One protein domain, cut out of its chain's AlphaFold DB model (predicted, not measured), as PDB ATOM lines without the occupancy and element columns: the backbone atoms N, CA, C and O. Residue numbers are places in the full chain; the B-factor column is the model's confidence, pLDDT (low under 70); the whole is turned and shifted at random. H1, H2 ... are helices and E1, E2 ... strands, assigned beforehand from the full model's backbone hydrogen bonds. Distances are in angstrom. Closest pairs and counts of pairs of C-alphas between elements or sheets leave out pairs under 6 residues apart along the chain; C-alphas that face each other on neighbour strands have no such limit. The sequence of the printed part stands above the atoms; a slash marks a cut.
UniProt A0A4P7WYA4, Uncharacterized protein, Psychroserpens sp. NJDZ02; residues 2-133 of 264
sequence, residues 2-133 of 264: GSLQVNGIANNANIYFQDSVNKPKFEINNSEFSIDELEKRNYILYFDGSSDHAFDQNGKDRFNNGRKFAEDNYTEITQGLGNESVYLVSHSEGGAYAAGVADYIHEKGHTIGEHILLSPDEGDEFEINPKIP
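AT A GLANCE: This is residues 2 to 133 of the 264 residues of an uncharacterized protein of Psychroserpens sp. NJDZ02 (UniProt A0A4P7WYA4). A small sheet of three parallel strands, E3, E4 and E5, has the helix H5 packed along one face, and a second long helix, H3, packs on H5 away from the sheet. Toward the end of the sheet where its strands begin, the two-stranded hairpin of E1 and E2, with the short helix H2 following it, makes a small separate head, while H1 only grazes the sheet, mostly by E3; after E5 a long stretch, residues 119 to 133, folds back without a named element. The printed part has 132 residues with five named helices and five named strands, in the order H1 E1 E2 H2 E3 H3 H4 E4 H5 E5; the larger sheet runs E3 E4 E5, all parallel, and the smaller, E1 E2, is antiparallel. The class is mixed, helices and strands, and the whole is compact, with a radius of gyration of the C-alphas of 14.9 A and spans of 46 by 31 by 26 A.

IN THESE COORDINATES: In the larger sheet, E3 is residues 43 to 48, 16.5 A from first to last C-alpha, E4 is residues 86 to 91, 17.1 A, and E5 is residues 112 to 118, 17.2 A, ending at C-alpha 118 at (-26.642, 56.659, -33.044). H5, residues 94 to 107, is 19.8 A long and begins at C-alpha 94 at (-23.392, 48.237, -32.958). H3, residues 59 to 72, is 19.9 A long, and H4, residues 74 to 78, follows it. H1, residues 9 to 17, is 12.8 A long and begins at C-alpha 9 at (-35.489, 50.623, -40.491). E1 is residues 25 to 28, E2 residues 31 to 34 and H2 residues 35 to 39.

HOW THE PARTS SIT: E4 is the inner strand of the larger sheet. It is parallel to E3 at 16 degrees, with N 45 and O 87 within hydrogen-bond range at 2.8 A, and parallel to E5 at 8 degrees, with N 88 and O 114 at 2.8 A. H5 is on one face of this sheet, and helix and sheet form two layers, at a height over the sheet of 8.5 A. It runs along the strands, at 5 degrees to E4 on the local plane, and lies over E4 and only just over E3, on which 3 of its C-alphas fall. The C-alphas of Ser 90 and Ala 98 are the closest of E4 and H5, 6.3 A apart. Two strand-helix-strand units, parallel neighbour strands with helices between, are E3, H3 H4, E4 and E4, H5, E5, each with a right-handed crossover. H3 touches H5, the closest C-alphas being those of Gly 66 and Tyr 97 at 4.3 A, the same way at a steep tilt of 47 degrees; H3 is not on the sheet. H4 is only just on the sheet, with 5 pairs of C-alphas within 10 A, and only grazes it with residues 77 to 78. H1 only grazes the sheet; its closest C-alpha to E3 is that of Ala 10, 7.2 A from that of Tyr 46. E1 and E2 form an antiparallel hairpin at 140 degrees, with N 26 and O 33 at 2.6 A, and both are apart from E3, E4 and E5. The closest C-alphas of E1 and H2 are those of Lys 25 and Ile 35, 6.4 A apart; H2 is not on the larger sheet. In the five helices every O i to N i+4 pair is within hydrogen-bond range.

THE WHOLE: The two C-alphas farthest apart are those of Val 21 and Asp 56, 46.5 A. The printed part has no cut, and no link is long. The mean pLDDT of the printed part is 70.6; 51 residues are under 70, namely residues 2 to 43, 49 to 56 and 80.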
ATOM      1  N   GLY A   2     -25.448  38.640 -33.454       26.38
ATOM      2  CA  GLY A   2     -26.529  39.425 -34.048       26.38
ATOM      3  C   GLY A   2     -27.557  38.566 -34.774       26.38
ATOM      4  O   GLY A   2     -27.233  37.883 -35.741       26.38
ATOM      5  N   SER A   3     -28.810  38.633 -34.333       24.83
ATOM      6  CA  SER A   3     -29.934  38.401 -35.230       24.83
ATOM      7  C   SER A   3     -30.177  39.696 -35.998       24.83
ATOM      8  O   SER A   3     -30.462  40.720 -35.378       24.83
ATOM      9  N   LEU A   4     -30.095  39.658 -37.329       32.47
ATOM     10  CA  LEU A   4     -30.621  40.717 -38.193       32.47
ATOM     11  C   LEU A   4     -32.146  40.758 -38.022       32.47
ATOM     12  O   LEU A   4     -32.885  40.064 -38.718       32.47
ATOM     13  N   GLN A   5     -32.635  41.544 -37.060       27.89
ATOM     14  CA  GLN A   5     -34.043  41.918 -37.037       27.89
ATOM     15  C   GLN A   5     -34.275  42.950 -38.139       27.89
ATOM     16  O   GLN A   5     -33.946  44.127 -38.001       27.89
ATOM     17  N   VAL A   6     -34.891  42.513 -39.235       35.38
ATOM     18  CA  VAL A   6     -35.502  43.412 -40.216       35.38
ATOM     19  C   VAL A   6     -36.794  43.956 -39.602       35.38
ATOM     20  O   VAL A   6     -37.891  43.503 -39.908       35.38
ATOM     21  N   ASN A   7     -36.668  44.922 -38.694       34.84
ATOM     22  CA  ASN A   7     -37.794  45.684 -38.165       34.84
ATOM     23  C   ASN A   7     -37.722  47.109 -38.717       34.84
ATOM     24  O   ASN A   7     -36.969  47.931 -38.217       34.84
ATOM     25  N   GLY A   8     -38.484  47.392 -39.780       37.56
ATOM     26  CA  GLY A   8     -38.866  48.736 -40.251       37.56
ATOM     27  C   GLY A   8     -37.776  49.698 -40.760       37.56
ATOM     28  O   GLY A   8     -38.075  50.542 -41.600       37.56
ATOM     29  N   ILE A   9     -36.529  49.598 -40.307       42.47
ATOM     30  CA  ILE A   9     -35.489  50.623 -40.491       42.47
ATOM     31  C   ILE A   9     -34.743  50.432 -41.817       42.47
ATOM     32  O   ILE A   9     -34.572  51.396 -42.562       42.47
ATOM     33  N   ALA A  10     -34.421  49.189 -42.193       40.34
ATOM     34  CA  ALA A  10     -33.788  48.872 -43.479       40.34
ATOM     35  C   ALA A  10     -34.657  49.276 -44.691       40.34
ATOM     36  O   ALA A  10     -34.146  49.804 -45.676       40.34
ATOM     37  N   ASN A  11     -35.985  49.127 -44.592       40.25
ATOM     38  CA  ASN A  11     -36.918  49.561 -45.643       40.25
ATOM     39  C   ASN A  11     -36.994  51.093 -45.786       40.25
ATOM     40  O   ASN A  11     -37.242  51.587 -46.880       40.25
ATOM     41  N   ASN A  12     -36.749  51.854 -44.715       44.41
ATOM     42  CA  ASN A  12     -36.836  53.319 -44.730       44.41
ATOM     43  C   ASN A  12     -35.511  54.000 -45.087       44.41
ATOM     44  O   ASN A  12     -35.527  55.056 -45.716       44.41
ATOM     45  N   ALA A  13     -34.377  53.375 -44.756       42.19
ATOM     46  CA  ALA A  13     -33.088  53.751 -45.322       42.19
ATOM     47  C   ALA A  13     -33.165  53.665 -46.859       42.19
ATOM     48  O   ALA A  13     -32.841  54.615 -47.555       42.19
ATOM     49  N   ASN A  14     -33.779  52.604 -47.382       40.09
ATOM     50  CA  ASN A  14     -34.095  52.461 -48.802       40.09
ATOM     51  C   ASN A  14     -34.981  53.585 -49.382       40.09
ATOM     52  O   ASN A  14     -34.673  54.111 -50.446       40.09
ATOM     53  N   ILE A  15     -36.050  53.990 -48.679       41.09
ATOM     54  CA  ILE A  15     -36.965  55.077 -49.102       41.09
ATOM     55  C   ILE A  15     -36.258  56.441 -49.165       41.09
ATOM     56  O   ILE A  15     -36.636  57.294 -49.963       41.09
ATOM     57  N   TYR A  16     -35.212  56.655 -48.367       40.81
ATOM     58  CA  TYR A  16     -34.375  57.852 -48.468       40.81
ATOM     59  C   TYR A  16     -33.435  57.826 -49.695       40.81
ATOM     60  O   TYR A  16     -33.033  58.892 -50.157       40.81
ATOM     61  N   PHE A  17     -33.115  56.650 -50.256       41.56
ATOM     62  CA  PHE A  17     -32.113  56.497 -51.323       41.56
ATOM     63  C   PHE A  17     -32.630  55.989 -52.689       41.56
ATOM     64  O   PHE A  17     -31.863  56.059 -53.647       41.56
ATOM     65  N   GLN A  18     -33.873  55.504 -52.842       41.62
ATOM     66  CA  GLN A  18     -34.336  54.880 -54.102       41.62
ATOM     67  C   GLN A  18     -35.719  55.349 -54.590       41.62
ATOM     68  O   GLN A  18     -36.752  54.883 -54.119       41.62
ATOM     69  N   ASP A  19     -35.726  56.179 -55.637       35.44
ATOM     70  CA  ASP A  19     -36.871  56.418 -56.528       35.44
ATOM     71  C   ASP A  19     -36.625  55.676 -57.874       35.44
ATOM     72  O   ASP A  19     -35.601  55.898 -58.522       35.44
ATOM     73  N   SER A  20     -37.585  54.841 -58.324       33.25
ATOM     74  CA  SER A  20     -37.822  54.281 -59.694       33.25
ATOM     75  C   SER A  20     -37.355  52.850 -60.159       33.25
ATOM     76  O   SER A  20     -36.216  52.613 -60.567       33.25
ATOM     77  N   VAL A  21     -38.373  51.957 -60.240       38.31
ATOM     78  CA  VAL A  21     -38.813  50.953 -61.274       38.31
ATOM     79  C   VAL A  21     -38.006  49.665 -61.644       38.31
ATOM     80  O   VAL A  21     -36.943  49.727 -62.248       38.31
ATOM     81  N   ASN A  22     -38.682  48.515 -61.391       41.72
ATOM     82  CA  ASN A  22     -38.695  47.114 -61.917       41.72
ATOM     83  C   ASN A  22     -37.581  46.553 -62.842       41.72
ATOM     84  O   ASN A  22     -37.564  46.853 -64.038       41.72
ATOM     85  N   LYS A  23     -36.829  45.550 -62.340       37.41
ATOM     86  CA  LYS A  23     -35.869  44.671 -63.063       37.41
ATOM     87  C   LYS A  23     -35.779  43.244 -62.437       37.41
ATOM     88  O   LYS A  23     -36.411  43.019 -61.408       37.41
ATOM     89  N   PRO A  24     -35.099  42.247 -63.058       36.97
ATOM     90  CA  PRO A  24     -35.117  40.820 -62.639       36.97
ATOM     91  C   PRO A  24     -34.298  40.501 -61.370       36.97
ATOM     92  O   PRO A  24     -33.274  41.142 -61.168       36.97
ATOM     93  N   LYS A  25     -34.744  39.502 -60.576       41.84
ATOM     94  CA  LYS A  25     -34.453  39.257 -59.137       41.84
ATOM     95  C   LYS A  25     -33.337  38.226 -58.795       41.84
ATOM     96  O   LYS A  25     -33.156  37.266 -59.536       41.84
ATOM     97  N   PHE A  26     -32.672  38.409 -57.645       40.31
ATOM     98  CA  PHE A  26     -31.498  37.739 -57.042       40.31
ATOM     99  C   PHE A  26     -31.688  37.616 -55.521       40.31
ATOM    100  O   PHE A  26     -32.174  38.553 -54.909       40.31
ATOM    101  N   GLU A  27     -31.292  36.519 -54.876       36.06
ATOM    102  CA  GLU A  27     -31.601  36.279 -53.455       36.06
ATOM    103  C   GLU A  27     -30.388  36.491 -52.527       36.06
ATOM    104  O   GLU A  27     -29.334  35.899 -52.747       36.06
ATOM    105  N   ILE A  28     -30.542  37.317 -51.480       41.00
ATOM    106  CA  ILE A  28     -29.565  37.538 -50.393       41.00
ATOM    107  C   ILE A  28     -30.312  37.430 -49.056       41.00
ATOM    108  O   ILE A  28     -31.319  38.109 -48.862       41.00
ATOM    109  N   ASN A  29     -29.840  36.593 -48.123       36.56
ATOM    110  CA  ASN A  29     -30.466  36.383 -46.805       36.56
ATOM    111  C   ASN A  29     -31.989  36.131 -46.868       36.56
ATOM    112  O   ASN A  29     -32.772  36.765 -46.159       36.56
ATOM    113  N   ASN A  30     -32.411  35.205 -47.735       35.91
ATOM    114  CA  ASN A  30     -33.816  34.838 -47.975       35.91
ATOM    115  C   ASN A  30     -34.706  35.999 -48.462       35.91
ATOM    116  O   ASN A  30     -35.919  35.994 -48.245       35.91
ATOM    117  N   SER A  31     -34.111  37.025 -49.073       37.84
ATOM    118  CA  SER A  31     -34.818  38.168 -49.654       37.84
ATOM    119  C   SER A  31     -34.412  38.347 -51.116       37.84
ATOM    120  O   SER A  31     -33.226  38.353 -51.433       37.84
ATOM    121  N   GLU A  32     -35.395  38.488 -52.011       42.91
ATOM    122  CA  GLU A  32     -35.175  38.685 -53.449       42.91
ATOM    123  C   GLU A  32     -35.004  40.175 -53.813       42.91
ATOM    124  O   GLU A  32     -35.820  41.010 -53.429       42.91
ATOM    125  N   PHE A  33     -34.007  40.488 -54.640       42.31
ATOM    126  CA  PHE A  33     -33.593  41.819 -55.094       42.31
ATOM    127  C   PHE A  33     -33.302  41.832 -56.589       42.31
ATOM    128  O   PHE A  33     -32.618  40.959 -57.095       42.31
ATOM    129  N   SER A  34     -33.745  42.834 -57.326       47.28
ATOM    130  CA  SER A  34     -33.404  42.984 -58.738       47.28
ATOM    131  C   SER A  34     -31.951  43.394 -59.014       47.28
ATOM    132  O   SER A  34     -31.320  44.010 -58.165       47.28
ATOM    133  N   ILE A  35     -31.432  43.124 -60.225       45.06
ATOM    134  CA  ILE A  35     -30.129  43.658 -60.698       45.06
ATOM    135  C   ILE A  35     -30.056  45.174 -60.494       45.06
ATOM    136  O   ILE A  35     -29.047  45.673 -60.020       45.06
ATOM    137  N   ASP A  36     -31.140  45.904 -60.760       48.19
ATOM    138  CA  ASP A  36     -31.160  47.350 -60.516       48.19
ATOM    139  C   ASP A  36     -31.175  47.717 -59.041       48.19
ATOM    140  O   ASP A  36     -30.667  48.770 -58.682       48.19
ATOM    141  N   GLU A  37     -31.775  46.895 -58.183       46.47
ATOM    142  CA  GLU A  37     -31.712  47.106 -56.736       46.47
ATOM    143  C   GLU A  37     -30.313  46.846 -56.183       46.47
ATOM    144  O   GLU A  37     -29.971  47.431 -55.163       46.47
ATOM    145  N   LEU A  38     -29.505  46.023 -56.848       45.84
ATOM    146  CA  LEU A  38     -28.096  45.832 -56.511       45.84
ATOM    147  C   LEU A  38     -27.233  46.970 -57.091       45.84
ATOM    148  O   LEU A  38     -26.446  47.568 -56.369       45.84
ATOM    149  N   GLU A  39     -27.444  47.339 -58.358       40.00
ATOM    150  CA  GLU A  39     -26.635  48.336 -59.082       40.00
ATOM    151  C   GLU A  39     -26.968  49.803 -58.738       40.00
ATOM    152  O   GLU A  39     -26.127  50.675 -58.930       40.00
ATOM    153  N   LYS A  40     -28.171  50.113 -58.229       47.00
ATOM    154  CA  LYS A  40     -28.572  51.481 -57.818       47.00
ATOM    155  C   LYS A  40     -28.388  51.754 -56.324       47.00
ATOM    156  O   LYS A  40     -28.816  52.812 -55.852       47.00
ATOM    157  N   ARG A  41     -27.874  50.808 -55.531       48.66
ATOM    158  CA  ARG A  41     -27.751  51.017 -54.085       48.66
ATOM    159  C   ARG A  41     -26.397  51.589 -53.718       48.66
ATOM    160  O   ARG A  41     -25.374  50.927 -53.782       48.66
ATOM    161  N   ASN A  42     -26.468  52.773 -53.128       52.47
ATOM    162  CA  ASN A  42     -25.765  53.029 -51.881       52.47
ATOM    163  C   ASN A  42     -26.055  51.847 -50.930       52.47
ATOM    164  O   ASN A  42     -27.175  51.722 -50.428       52.47
ATOM    165  N   TYR A  43     -25.105  50.928 -50.748       67.00
ATOM    166  CA  TYR A  43     -25.293  49.763 -49.876       67.00
ATOM    167  C   TYR A  43     -25.306  50.234 -48.425       67.00
ATOM    168  O   TYR A  43     -24.280  50.679 -47.926       67.00
ATOM    169  N   ILE A  44     -26.456  50.157 -47.752       70.00
ATOM    170  CA  ILE A  44     -26.589  50.582 -46.354       70.00
ATOM    171  C   ILE A  44     -26.533  49.355 -45.460       70.00
ATOM    172  O   ILE A  44     -27.430  48.511 -45.495       70.00
ATOM    173  N   LEU A  45     -25.505  49.283 -44.627       77.38
ATOM    174  CA  LEU A  45     -25.380  48.275 -43.587       77.38
ATOM    175  C   LEU A  45     -25.892  48.854 -42.267       77.38
ATOM    176  O   LEU A  45     -25.467  49.934 -41.855       77.38
ATOM    177  N   TYR A  46     -26.810  48.143 -41.610       78.75
ATOM    178  CA  TYR A  46     -27.361  48.537 -40.315       78.75
ATOM    179  C   TYR A  46     -26.914  47.572 -39.211       78.75
ATOM    180  O   TYR A  46     -27.118  46.364 -39.338       78.75
ATOM    181  N   PHE A  47     -26.339  48.105 -38.130       79.56
ATOM    182  CA  PHE A  47     -25.849  47.325 -36.990       79.56
ATOM    183  C   PHE A  47     -26.421  47.857 -35.673       79.56
ATOM    184  O   PHE A  47     -26.117  48.977 -35.271       79.56
ATOM    185  N   ASP A  48     -27.218  47.044 -34.983       80.62
ATOM    186  CA  ASP A  48     -27.825  47.399 -33.695       80.62
ATOM    187  C   ASP A  48     -27.206  46.602 -32.544       80.62
ATOM    188  O   ASP A  48     -26.972  45.393 -32.663       80.62
ATOM    189  N   GLY A  49     -26.980  47.274 -31.420       66.75
ATOM    190  CA  GLY A  49     -26.613  46.663 -30.152       66.75
ATOM    191  C   GLY A  49     -27.840  46.139 -29.418       66.75
ATOM    192  O   GLY A  49     -28.390  46.814 -28.556       66.75
ATOM    193  N   SER A  50     -28.286  44.926 -29.745       55.44
ATOM    194  CA  SER A  50     -29.245  44.194 -28.913       55.44
ATOM    195  C   SER A  50     -28.714  42.792 -28.643       55.44
ATOM    196  O   SER A  50     -28.928  41.871 -29.439       55.44
ATOM    197  N   SER A  51     -27.999  42.588 -27.537       48.47
ATOM    198  CA  SER A  51     -27.731  41.222 -27.099       48.47
ATOM    199  C   SER A  51     -27.761  41.049 -25.582       48.47
ATOM    200  O   SER A  51     -26.951  41.609 -24.858       48.47
ATOM    201  N   ASP A  52     -28.634  40.148 -25.120       37.03
ATOM    202  CA  ASP A  52     -28.667  39.589 -23.757       37.03
ATOM    203  C   ASP A  52     -27.413  38.736 -23.420       37.03
ATOM    204  O   ASP A  52     -27.424  37.951 -22.475       37.03
ATOM    205  N   HIS A  53     -26.349  38.794 -24.233       37.69
ATOM    206  CA  HIS A  53     -25.179  37.900 -24.196       37.69
ATOM    207  C   HIS A  53     -23.864  38.657 -24.500       37.69
ATOM    208  O   HIS A  53     -23.030  38.170 -25.265       37.69
ATOM    209  N   ALA A  54     -23.671  39.841 -23.913       42.75
ATOM    210  CA  ALA A  54     -22.453  40.652 -24.051       42.75
ATOM    211  C   ALA A  54     -21.800  40.971 -22.693       42.75
ATOM    212  O   ALA A  54     -21.359  42.085 -22.447       42.75
ATOM    213  N   PHE A  55     -21.734  39.994 -21.784       41.84
ATOM    214  CA  PHE A  55     -21.256  40.240 -20.416       41.84
ATOM    215  C   PHE A  55     -19.752  40.564 -20.280       41.84
ATOM    216  O   PHE A  55     -19.361  40.932 -19.182       41.84
ATOM    217  N   ASP A  56     -18.930  40.483 -21.341       59.59
ATOM    218  CA  ASP A  56     -17.461  40.646 -21.236       59.59
ATOM    219  C   ASP A  56     -16.761  41.319 -22.447       59.59
ATOM    220  O   ASP A  56     -15.538  41.254 -22.549       59.59
ATOM    221  N   GLN A  57     -17.478  41.942 -23.394       70.31
ATOM    222  CA  GLN A  57     -16.822  42.655 -24.510       70.31
ATOM    223  C   GLN A  57     -16.765  44.158 -24.243       70.31
ATOM    224  O   GLN A  57     -17.722  44.714 -23.710       70.31
ATOM    225  N   ASN A  58     -15.651  44.780 -24.631       86.06
ATOM    226  CA  ASN A  58     -15.444  46.233 -24.658       86.06
ATOM    227  C   ASN A  58     -15.506  46.759 -26.109       86.06
ATOM    228  O   ASN A  58     -15.547  45.973 -27.071       86.06
ATOM    229  N   GLY A  59     -15.453  48.076 -26.298       85.75
ATOM    230  CA  GLY A  59     -15.647  48.708 -27.606       85.75
ATOM    231  C   GLY A  59     -14.560  48.307 -28.601       85.75
ATOM    232  O   GLY A  59     -14.822  48.073 -29.783       85.75
ATOM    233  N   LYS A  60     -13.332  48.101 -28.119       91.06
ATOM    234  CA  LYS A  60     -12.220  47.618 -28.943       91.06
ATOM    235  C   LYS A  60     -12.429  46.180 -29.422       91.06
ATOM    236  O   LYS A  60     -12.118  45.872 -30.575       91.06
ATOM    237  N   ASP A  61     -12.965  45.304 -28.579       89.50
ATOM    238  CA  ASP A  61     -13.287  43.927 -28.960       89.50
ATOM    239  C   ASP A  61     -14.407  43.903 -30.004       89.50
ATOM    240  O   ASP A  61     -14.291  43.214 -31.021       89.50
ATOM    241  N   ARG A  62     -15.453  44.720 -29.816       90.25
ATOM    242  CA  ARG A  62     -16.536  44.889 -30.798       90.25
ATOM    243  C   ARG A  62     -16.007  45.404 -32.140       90.25
ATOM    244  O   ARG A  62     -16.361  44.843 -33.178       90.25
ATOM    245  N   PHE A  63     -15.107  46.387 -32.131       94.69
ATOM    246  CA  PHE A  63     -14.430  46.885 -33.333       94.69
ATOM    247  C   PHE A  63     -13.643  45.786 -34.060       94.69
ATOM    248  O   PHE A  63     -13.813  45.582 -35.265       94.69
ATOM    249  N   ASN A  64     -12.820  45.023 -33.336       91.44
ATOM    250  CA  ASN A  64     -12.049  43.923 -33.921       91.44
ATOM    251  C   ASN A  64     -12.959  42.831 -34.506       91.44
ATOM    252  O   ASN A  64     -12.680  42.306 -35.586       91.44
ATOM    253  N   ASN A  65     -14.072  42.526 -33.833       87.06
ATOM    254  CA  ASN A  65     -15.074  41.580 -34.322       87.06
ATOM    255  C   ASN A  65     -15.744  42.074 -35.614       87.06
ATOM    256  O   ASN A  65     -15.963  41.276 -36.525       87.06
ATOM    257  N   GLY A  66     -16.026  43.375 -35.718       89.44
ATOM    258  CA  GLY A  66     -16.545  44.000 -36.934       89.44
ATOM    259  C   GLY A  66     -15.572  43.900 -38.109       89.44
ATOM    260  O   GLY A  66     -15.955  43.463 -39.194       89.44
ATOM    261  N   ARG A  67     -14.287  44.203 -37.875       95.31
ATOM    262  CA  ARG A  67     -13.229  44.010 -38.882       95.31
ATOM    263  C   ARG A  67     -13.152  42.560 -39.346       95.31
ATOM    264  O   ARG A  67     -13.152  42.308 -40.546       95.31
ATOM    265  N   LYS A  68     -13.134  41.610 -38.406       85.50
ATOM    266  CA  LYS A  68     -13.083  40.179 -38.721       85.50
ATOM    267  C   LYS A  68     -14.294  39.722 -39.536       85.50
ATOM    268  O   LYS A  68     -14.140  38.977 -40.495       85.50
ATOM    269  N   PHE A  69     -15.491  40.177 -39.182       84.81
ATOM    270  CA  PHE A  69     -16.688  39.881 -39.964       84.81
ATOM    271  C   PHE A  69     -16.582  40.419 -41.392       84.81
ATOM    272  O   PHE A  69     -16.885  39.695 -42.338       84.81
ATOM    273  N   ALA A  70     -16.131  41.663 -41.557       88.19
ATOM    274  CA  ALA A  70     -15.939  42.244 -42.878       88.19
ATOM    275  C   ALA A  70     -14.860  41.509 -43.679       88.19
ATOM    276  O   ALA A  70     -15.008  41.373 -44.885       88.19
ATOM    277  N   GLU A  71     -13.816  40.999 -43.025       91.31
ATOM    278  CA  GLU A  71     -12.808  40.135 -43.642       91.31
ATOM    279  C   GLU A  71     -13.399  38.814 -44.130       91.31
ATOM    280  O   GLU A  71     -13.270  38.491 -45.313       91.31
ATOM    281  N   ASP A  72     -14.091  38.094 -43.247       80.31
ATOM    282  CA  ASP A  72     -14.657  36.775 -43.537       80.31
ATOM    283  C   ASP A  72     -15.758  36.845 -44.622       80.31
ATOM    284  O   ASP A  72     -15.946  35.888 -45.370       80.31
ATOM    285  N   ASN A  73     -16.453  37.986 -44.745       80.75
ATOM    286  CA  ASN A  73     -17.591  38.186 -45.659       80.75
ATOM    287  C   ASN A  73     -17.319  39.232 -46.755       80.75
ATOM    288  O   ASN A  73     -18.248  39.694 -47.418       80.75
ATOM    289  N   TYR A  74     -16.059  39.623 -46.963       85.50
ATOM    290  CA  TYR A  74     -15.700  40.754 -47.827       85.50
ATOM    291  C   TYR A  74     -16.270  40.629 -49.239       85.50
ATOM    292  O   TYR A  74     -16.860  41.576 -49.756       85.50
ATOM    293  N   THR A  75     -16.121  39.454 -49.856       83.44
ATOM    294  CA  THR A  75     -16.616  39.196 -51.212       83.44
ATOM    295  C   THR A  75     -18.124  39.380 -51.292       83.44
ATOM    296  O   THR A  75     -18.583  40.009 -52.229       83.44
ATOM    297  N   GLU A  76     -18.885  38.884 -50.315       78.12
ATOM    298  CA  GLU A  76     -20.347  39.009 -50.296       78.12
ATOM    299  C   GLU A  76     -20.779  40.462 -50.083       78.12
ATOM    300  O   GLU A  76     -21.622  40.968 -50.821       78.12
ATOM    301  N   ILE A  77     -20.142  41.161 -49.138       75.06
ATOM    302  CA  ILE A  77     -20.405  42.580 -48.871       75.06
ATOM    303  C   ILE A  77     -20.117  43.430 -50.110       75.06
ATOM    304  O   ILE A  77     -20.846  44.381 -50.359       75.06
ATOM    305  N   THR A  78     -19.059  43.102 -50.860       81.12
ATOM    306  CA  THR A  78     -18.572  43.896 -52.003       81.12
ATOM    307  C   THR A  78     -19.090  43.440 -53.365       81.12
ATOM    308  O   THR A  78     -18.853  44.101 -54.382       81.12
ATOM    309  N   GLN A  79     -19.820  42.326 -53.417       78.94
ATOM    310  CA  GLN A  79     -20.307  41.763 -54.667       78.94
ATOM    311  C   GLN A  79     -21.320  42.704 -55.323       78.94
ATOM    312  O   GLN A  79     -22.363  43.019 -54.759       78.94
ATOM    313  N   GLY A  80     -21.022  43.124 -56.554       69.12
ATOM    314  CA  GLY A  80     -21.907  43.996 -57.331       69.12
ATOM    315  C   GLY A  80     -21.803  45.489 -57.007       69.12
ATOM    316  O   GLY A  80     -22.434  46.272 -57.704       69.12
ATOM    317  N   LEU A  81     -20.965  45.905 -56.044       72.50
ATOM    318  CA  LEU A  81     -20.789  47.327 -55.699       72.50
ATOM    319  C   LEU A  81     -20.152  48.161 -56.817       72.50
ATOM    320  O   LEU A  81     -20.414  49.354 -56.921       72.50
ATOM    321  N   GLY A  82     -19.295  47.570 -57.654       74.75
ATOM    322  CA  GLY A  82     -18.567  48.327 -58.676       74.75
ATOM    323  C   GLY A  82     -17.789  49.503 -58.063       74.75
ATOM    324  O   GLY A  82     -16.911  49.289 -57.229       74.75
ATOM    325  N   ASN A  83     -18.124  50.731 -58.477       76.88
ATOM    326  CA  ASN A  83     -17.546  51.980 -57.950       76.88
ATOM    327  C   ASN A  83     -18.450  52.694 -56.923       76.88
ATOM    328  O   ASN A  83     -18.126  53.808 -56.506       76.88
ATOM    329  N   GLU A  84     -19.582  52.099 -56.545       78.44
ATOM    330  CA  GLU A  84     -20.520  52.684 -55.587       78.44
ATOM    331  C   GLU A  84     -19.946  52.697 -54.163       78.44
ATOM    332  O   GLU A  84     -19.019  51.958 -53.814       78.44
ATOM    333  N   SER A  85     -20.497  53.577 -53.327       82.75
ATOM    334  CA  SER A  85     -20.077  53.720 -51.929       82.75
ATOM    335  C   SER A  85     -20.896  52.838 -50.985       82.75
ATOM    336  O   SER A  85     -22.098  52.634 -51.176       82.75
ATOM    337  N   VAL A  86     -20.255  52.373 -49.912       83.94
ATOM    338  CA  VAL A  86     -20.914  51.691 -48.787       83.94
ATOM    339  C   VAL A  86     -21.271  52.716 -47.713       83.94
ATOM    340  O   VAL A  86     -20.476  53.596 -47.391       83.94
ATOM    341  N   TYR A  87     -22.462  52.607 -47.146       85.19
ATOM    342  CA  TYR A  87     -22.986  53.473 -46.095       85.19
ATOM    343  C   TYR A  87     -23.306  52.625 -44.875       85.19
ATOM    344  O   TYR A  87     -23.737  51.479 -44.992       85.19
ATOM    345  N   LEU A  88     -23.100  53.178 -43.689       87.56
ATOM    346  CA  LEU A  88     -23.334  52.468 -42.443       87.56
ATOM    347  C   LEU A  88     -24.229  53.292 -41.530       87.56
ATOM    348  O   LEU A  88     -24.076  54.506 -41.409       87.56
ATOM    349  N   VAL A  89     -25.143  52.615 -40.852       86.19
ATOM    350  CA  VAL A  89     -25.914  53.168 -39.743       86.19
ATOM    351  C   VAL A  89     -25.771  52.203 -38.579       86.19
ATOM    352  O   VAL A  89     -25.905  50.994 -38.744       86.19
ATOM    353  N   SER A  90     -25.472  52.716 -37.398       90.00
ATOM    354  CA  SER A  90     -25.237  51.872 -36.232       90.00
ATOM    355  C   SER A  90     -25.817  52.473 -34.974       90.00
ATOM    356  O   SER A  90     -25.796  53.695 -34.837       90.00
ATOM    357  N   HIS A  91     -26.274  51.627 -34.060       89.81
ATOM    358  CA  HIS A  91     -26.853  52.036 -32.787       89.81
ATOM    359  C   HIS A  91     -26.231  51.276 -31.609       89.81
ATOM    360  O   HIS A  91     -25.952  50.080 -31.735       89.81
ATOM    361  N   SER A  92     -26.032  51.952 -30.469       89.31
ATOM    362  CA  SER A  92     -25.530  51.343 -29.226       89.31
ATOM    363  C   SER A  92     -24.220  50.564 -29.446       89.31
ATOM    364  O   SER A  92     -23.321  51.062 -30.129       89.31
ATOM    365  N   GLU A  93     -24.100  49.340 -28.926       85.12
ATOM    366  CA  GLU A  93     -22.953  48.436 -29.132       85.12
ATOM    367  C   GLU A  93     -22.605  48.204 -30.618       85.12
ATOM    368  O   GLU A  93     -21.456  47.919 -30.972       85.12
ATOM    369  N   GLY A  94     -23.588  48.341 -31.515       87.56
ATOM    370  CA  GLY A  94     -23.392  48.237 -32.958       87.56
ATOM    371  C   GLY A  94     -22.464  49.316 -33.522       87.56
ATOM    372  O   GLY A  94     -21.909  49.122 -34.603       87.56
ATOM    373  N   GLY A  95     -22.255  50.427 -32.801       92.19
ATOM    374  CA  GLY A  95     -21.365  51.525 -33.192       92.19
ATOM    375  C   GLY A  95     -19.922  51.080 -33.410       92.19
ATOM    376  O   GLY A  95     -19.374  51.260 -34.500       92.19
ATOM    377  N   ALA A  96     -19.333  50.442 -32.398       94.19
ATOM    378  CA  ALA A  96     -17.968  49.931 -32.460       94.19
ATOM    379  C   ALA A  96     -17.808  48.844 -33.533       94.19
ATOM    380  O   ALA A  96     -16.865  48.867 -34.324       94.19
ATOM    381  N   TYR A  97     -18.771  47.922 -33.612       91.44
ATOM    382  CA  TYR A  97     -18.769  46.852 -34.607       91.44
ATOM    383  C   TYR A  97     -18.824  47.399 -36.042       91.44
ATOM    384  O   TYR A  97     -18.000  47.037 -36.882       91.44
ATOM    385  N   ALA A  98     -19.748  48.322 -36.319       92.38
ATOM    386  CA  ALA A  98     -19.867  48.961 -37.626       92.38
ATOM    387  C   ALA A  98     -18.615  49.767 -37.993       92.38
ATOM    388  O   ALA A  98     -18.200  49.740 -39.148       92.38
ATOM    389  N   ALA A  99     -17.978  50.434 -37.022       97.00
ATOM    390  CA  ALA A  99     -16.721  51.143 -37.256       97.00
ATOM    391  C   ALA A  99     -15.618  50.184 -37.733       97.00
ATOM    392  O   ALA A  99     -14.897  50.504 -38.678       97.00
ATOM    393  N   GLY A 100     -15.542  48.982 -37.154       96.44
ATOM    394  CA  GLY A 100     -14.628  47.940 -37.617       96.44
ATOM    395  C   GLY A 100     -14.937  47.457 -39.036       96.44
ATOM    396  O   GLY A 100     -14.035  47.324 -39.861       96.44
ATOM    397  N   VAL A 101     -16.217  47.247 -39.353       93.19
ATOM    398  CA  VAL A 101     -16.649  46.877 -40.712       93.19
ATOM    399  C   VAL A 101     -16.250  47.953 -41.729       93.19
ATOM    400  O   VAL A 101     -15.640  47.640 -42.753       93.19
ATOM    401  N   ALA A 102     -16.555  49.219 -41.434       96.44
ATOM    402  CA  ALA A 102     -16.248  50.354 -42.302       96.44
ATOM    403  C   ALA A 102     -14.740  50.501 -42.543       96.44
ATOM    404  O   ALA A 102     -14.314  50.706 -43.680       96.44
ATOM    405  N   ASP A 103     -13.936  50.361 -41.488       97.94
ATOM    406  CA  ASP A 103     -12.483  50.495 -41.561       97.94
ATOM    407  C   ASP A 103     -11.855  49.419 -42.458       97.94
ATOM    408  O   ASP A 103     -11.037  49.737 -43.321       97.94
ATOM    409  N   TYR A 104     -12.299  48.163 -42.342       97.12
ATOM    410  CA  TYR A 104     -11.807  47.086 -43.204       97.12
ATOM    411  C   TYR A 104     -12.208  47.278 -44.675       97.12
ATOM    412  O   TYR A 104     -11.375  47.137 -45.571       97.12
ATOM    413  N   ILE A 105     -13.469  47.632 -44.946       94.44
ATOM    414  CA  ILE A 105     -13.948  47.888 -46.316       94.44
ATOM    415  C   ILE A 105     -13.168  49.052 -46.950       94.44
ATOM    416  O   ILE A 105     -12.747  48.954 -48.107       94.44
ATOM    417  N   HIS A 106     -12.922  50.121 -46.183       95.62
ATOM    418  CA  HIS A 106     -12.106  51.253 -46.617       95.62
ATOM    419  C   HIS A 106     -10.653  50.852 -46.901       95.62
ATOM    420  O   HIS A 106     -10.090  51.235 -47.926       95.62
ATOM    421  N   GLU A 107     -10.046  50.044 -46.029       96.75
ATOM    422  CA  GLU A 107      -8.678  49.536 -46.187       96.75
ATOM    423  C   GLU A 107      -8.501  48.725 -47.480       96.75
ATOM    424  O   GLU A 107      -7.452  48.799 -48.122       96.75
ATOM    425  N   LYS A 108      -9.536  47.993 -47.907       95.62
ATOM    426  CA  LYS A 108      -9.536  47.250 -49.177       95.62
ATOM    427  C   LYS A 108      -9.801  48.109 -50.416       95.62
ATOM    428  O   LYS A 108      -9.803  47.586 -51.527       95.62
ATOM    429  N   GLY A 109      -9.958  49.420 -50.249       92.88
ATOM    430  CA  GLY A 109     -10.032  50.380 -51.349       92.88
ATOM    431  C   GLY A 109     -11.446  50.740 -51.796       92.88
ATOM    432  O   GLY A 109     -11.583  51.451 -52.791       92.88
ATOM    433  N   HIS A 110     -12.490  50.307 -51.082       91.31
ATOM    434  CA  HIS A 110     -13.847  50.791 -51.340       91.31
ATOM    435  C   HIS A 110     -14.121  52.103 -50.611       91.31
ATOM    436  O   HIS A 110     -13.603  52.380 -49.527       91.31
ATOM    437  N   THR A 111     -14.974  52.924 -51.213       90.50
ATOM    438  CA  THR A 111     -15.379  54.192 -50.610       90.50
ATOM    439  C   THR A 111     -16.462  53.940 -49.570       90.50
ATOM    440  O   THR A 111     -17.480  53.313 -49.866       90.50
ATOM    441  N   ILE A 112     -16.261  54.465 -48.362       92.00
ATOM    442  CA  ILE A 112     -17.341  54.614 -47.390       92.00
ATOM    443  C   ILE A 112     -17.953  55.993 -47.610       92.00
ATOM    444  O   ILE A 112     -17.262  57.003 -47.469       92.00
ATOM    445  N   GLY A 113     -19.225  56.030 -47.996       87.50
ATOM    446  CA  GLY A 113     -19.941  57.272 -48.267       87.50
ATOM    447  C   GLY A 113     -20.248  58.025 -46.977       87.50
ATOM    448  O   GLY A 113     -19.932  59.206 -46.856       87.50
ATOM    449  N   GLU A 114     -20.835  57.330 -46.001       88.56
ATOM    450  CA  GLU A 114     -21.111  57.881 -44.675       88.56
ATOM    451  C   GLU A 114     -21.288  56.774 -43.631       88.56
ATOM    452  O   GLU A 114     -21.825  55.708 -43.937       88.56
ATOM    453  N   HIS A 115     -20.906  57.050 -42.384       94.94
ATOM    454  CA  HIS A 115     -21.226  56.229 -41.220       94.94
ATOM    455  C   HIS A 115     -21.964  57.056 -40.159       94.94
ATOM    456  O   HIS A 115     -21.408  57.958 -39.533       94.94
ATOM    457  N   ILE A 116     -23.242  56.751 -39.947       94.31
ATOM    458  CA  ILE A 116     -24.092  57.388 -38.938       94.31
ATOM    459  C   ILE A 116     -24.056  56.550 -37.655       94.31
ATOM    460  O   ILE A 116     -24.460  55.387 -37.658       94.31
ATOM    461  N   LEU A 117     -23.609  57.148 -36.550       95.75
ATOM    462  CA  LEU A 117     -23.512  56.504 -35.239       95.75
ATOM    463  C   LEU A 117     -24.541  57.094 -34.279       95.75
ATOM    464  O   LEU A 117     -24.492  58.277 -33.951       95.75
ATOM    465  N   LEU A 118     -25.476  56.270 -33.828       93.44
ATOM    466  CA  LEU A 118     -26.642  56.659 -33.044       93.44
ATOM    467  C   LEU A 118     -26.474  56.131 -31.622       93.44
ATOM    468  O   LEU A 118     -26.487  54.922 -31.419       93.44
ATOM    469  N   SER A 119     -26.270  57.018 -30.649       93.12
ATOM    470  CA  SER A 119     -25.990  56.629 -29.259       93.12
ATOM    471  C   SER A 119     -24.984  55.464 -29.149       93.12
ATOM    472  O   SER A 119     -25.329  54.435 -28.573       93.12
ATOM    473  N   PRO A 120     -23.785  55.557 -29.760       92.56
ATOM    474  CA  PRO A 120     -22.836  54.450 -29.765       92.56
ATOM    475  C   PRO A 120     -22.306  54.200 -28.354       92.56
ATOM    476  O   PRO A 120     -21.838  55.134 -27.703       92.56
ATOM    477  N   ASP A 121     -22.382  52.952 -27.904       87.19
ATOM    478  CA  ASP A 121     -21.847  52.565 -26.601       87.19
ATOM    479  C   ASP A 121     -20.317  52.538 -26.627       87.19
ATOM    480  O   ASP A 121     -19.720  52.327 -27.688       87.19
ATOM    481  N   GLU A 122     -19.701  52.797 -25.471       84.69
ATOM    482  CA  GLU A 122     -18.240  52.766 -25.279       84.69
ATOM    483  C   GLU A 122     -17.479  53.632 -26.300       84.69
ATOM    484  O   GLU A 122     -16.432  53.256 -26.837       84.69
ATOM    485  N   GLY A 123     -18.026  54.812 -26.609       84.12
ATOM    486  CA  GLY A 123     -17.478  55.701 -27.634       84.12
ATOM    487  C   GLY A 123     -16.029  56.152 -27.386       84.12
ATOM    488  O   GLY A 123     -15.376  56.638 -28.301       84.12
ATOM    489  N   ASP A 124     -15.503  55.994 -26.174       89.12
ATOM    490  CA  ASP A 124     -14.120  56.285 -25.798       89.12
ATOM    491  C   ASP A 124     -13.168  55.073 -25.859       89.12
ATOM    492  O   ASP A 124     -11.971  55.223 -25.602       89.12
ATOM    493  N   GLU A 125     -13.654  53.891 -26.251       92.69
ATOM    494  CA  GLU A 125     -12.870  52.647 -26.300       92.69
ATOM    495  C   GLU A 125     -12.455  52.222 -27.718       92.69
ATOM    496  O   GLU A 125     -11.681  51.275 -27.894       92.69
ATOM    497  N   PHE A 126     -12.928  52.932 -28.744       94.38
ATOM    498  CA  PHE A 126     -12.549  52.719 -30.138       94.38
ATOM    499  C   PHE A 126     -12.395  54.043 -30.893       94.38
ATOM    500  O   PHE A 126     -12.753  55.119 -30.418       94.38
ATOM    501  N   GLU A 127     -11.822  53.962 -32.091       96.56
ATOM    502  CA  GLU A 127     -11.609  55.115 -32.959       96.56
ATOM    503  C   GLU A 127     -12.182  54.829 -34.346       96.56
ATOM    504  O   GLU A 127     -12.226  53.683 -34.798       96.56
ATOM    505  N   ILE A 128     -12.593  55.886 -35.034       96.31
ATOM    506  CA  ILE A 128     -12.967  55.838 -36.444       96.31
ATOM    507  C   ILE A 128     -11.812  56.384 -37.270       96.31
ATOM    508  O   ILE A 128     -11.188  57.387 -36.920       96.31
ATOM    509  N   ASN A 129     -11.543  55.742 -38.404       96.19
ATOM    510  CA  ASN A 129     -10.623  56.278 -39.391       96.19
ATOM    511  C   ASN A 129     -11.119  57.657 -39.868       96.19
ATOM    512  O   ASN A 129     -12.171  57.726 -40.501       96.19
ATOM    513  N   PRO A 130     -10.369  58.751 -39.639       96.56
ATOM    514  CA  PRO A 130     -10.847  60.113 -39.895       96.56
ATOM    515  C   PRO A 130     -11.063  60.432 -41.383       96.56
ATOM    516  O   PRO A 130     -11.551  61.509 -41.715       96.56
ATOM    517  N   LYS A 131     -10.677  59.526 -42.293       96.50
ATOM    518  CA  LYS A 131     -10.996  59.620 -43.725       96.50
ATOM    519  C   LYS A 131     -12.425  59.180 -44.049       96.50
ATOM    520  O   LYS A 131     -12.899  59.483 -45.139       96.50
ATOM    521  N   ILE A 132     -13.084  58.462 -43.142       97.06
ATOM    522  CA  ILE A 132     -14.470  58.027 -43.285       97.06
ATOM    523  C   ILE A 132     -15.380  59.167 -42.800       97.06
ATOM    524  O   ILE A 132     -15.236  59.602 -41.654       97.06
ATOM    525  N   PRO A 133     -16.306  59.676 -43.634       95.62
ATOM    526  CA  PRO A 133     -17.287  60.659 -43.191       95.62
ATOM    527  C   PRO A 133     -18.220  60.034 -42.149       95.62
ATOM    528  O   PRO A 133     -19.032  59.174 -42.484       95.62
TER     529      PRO A 133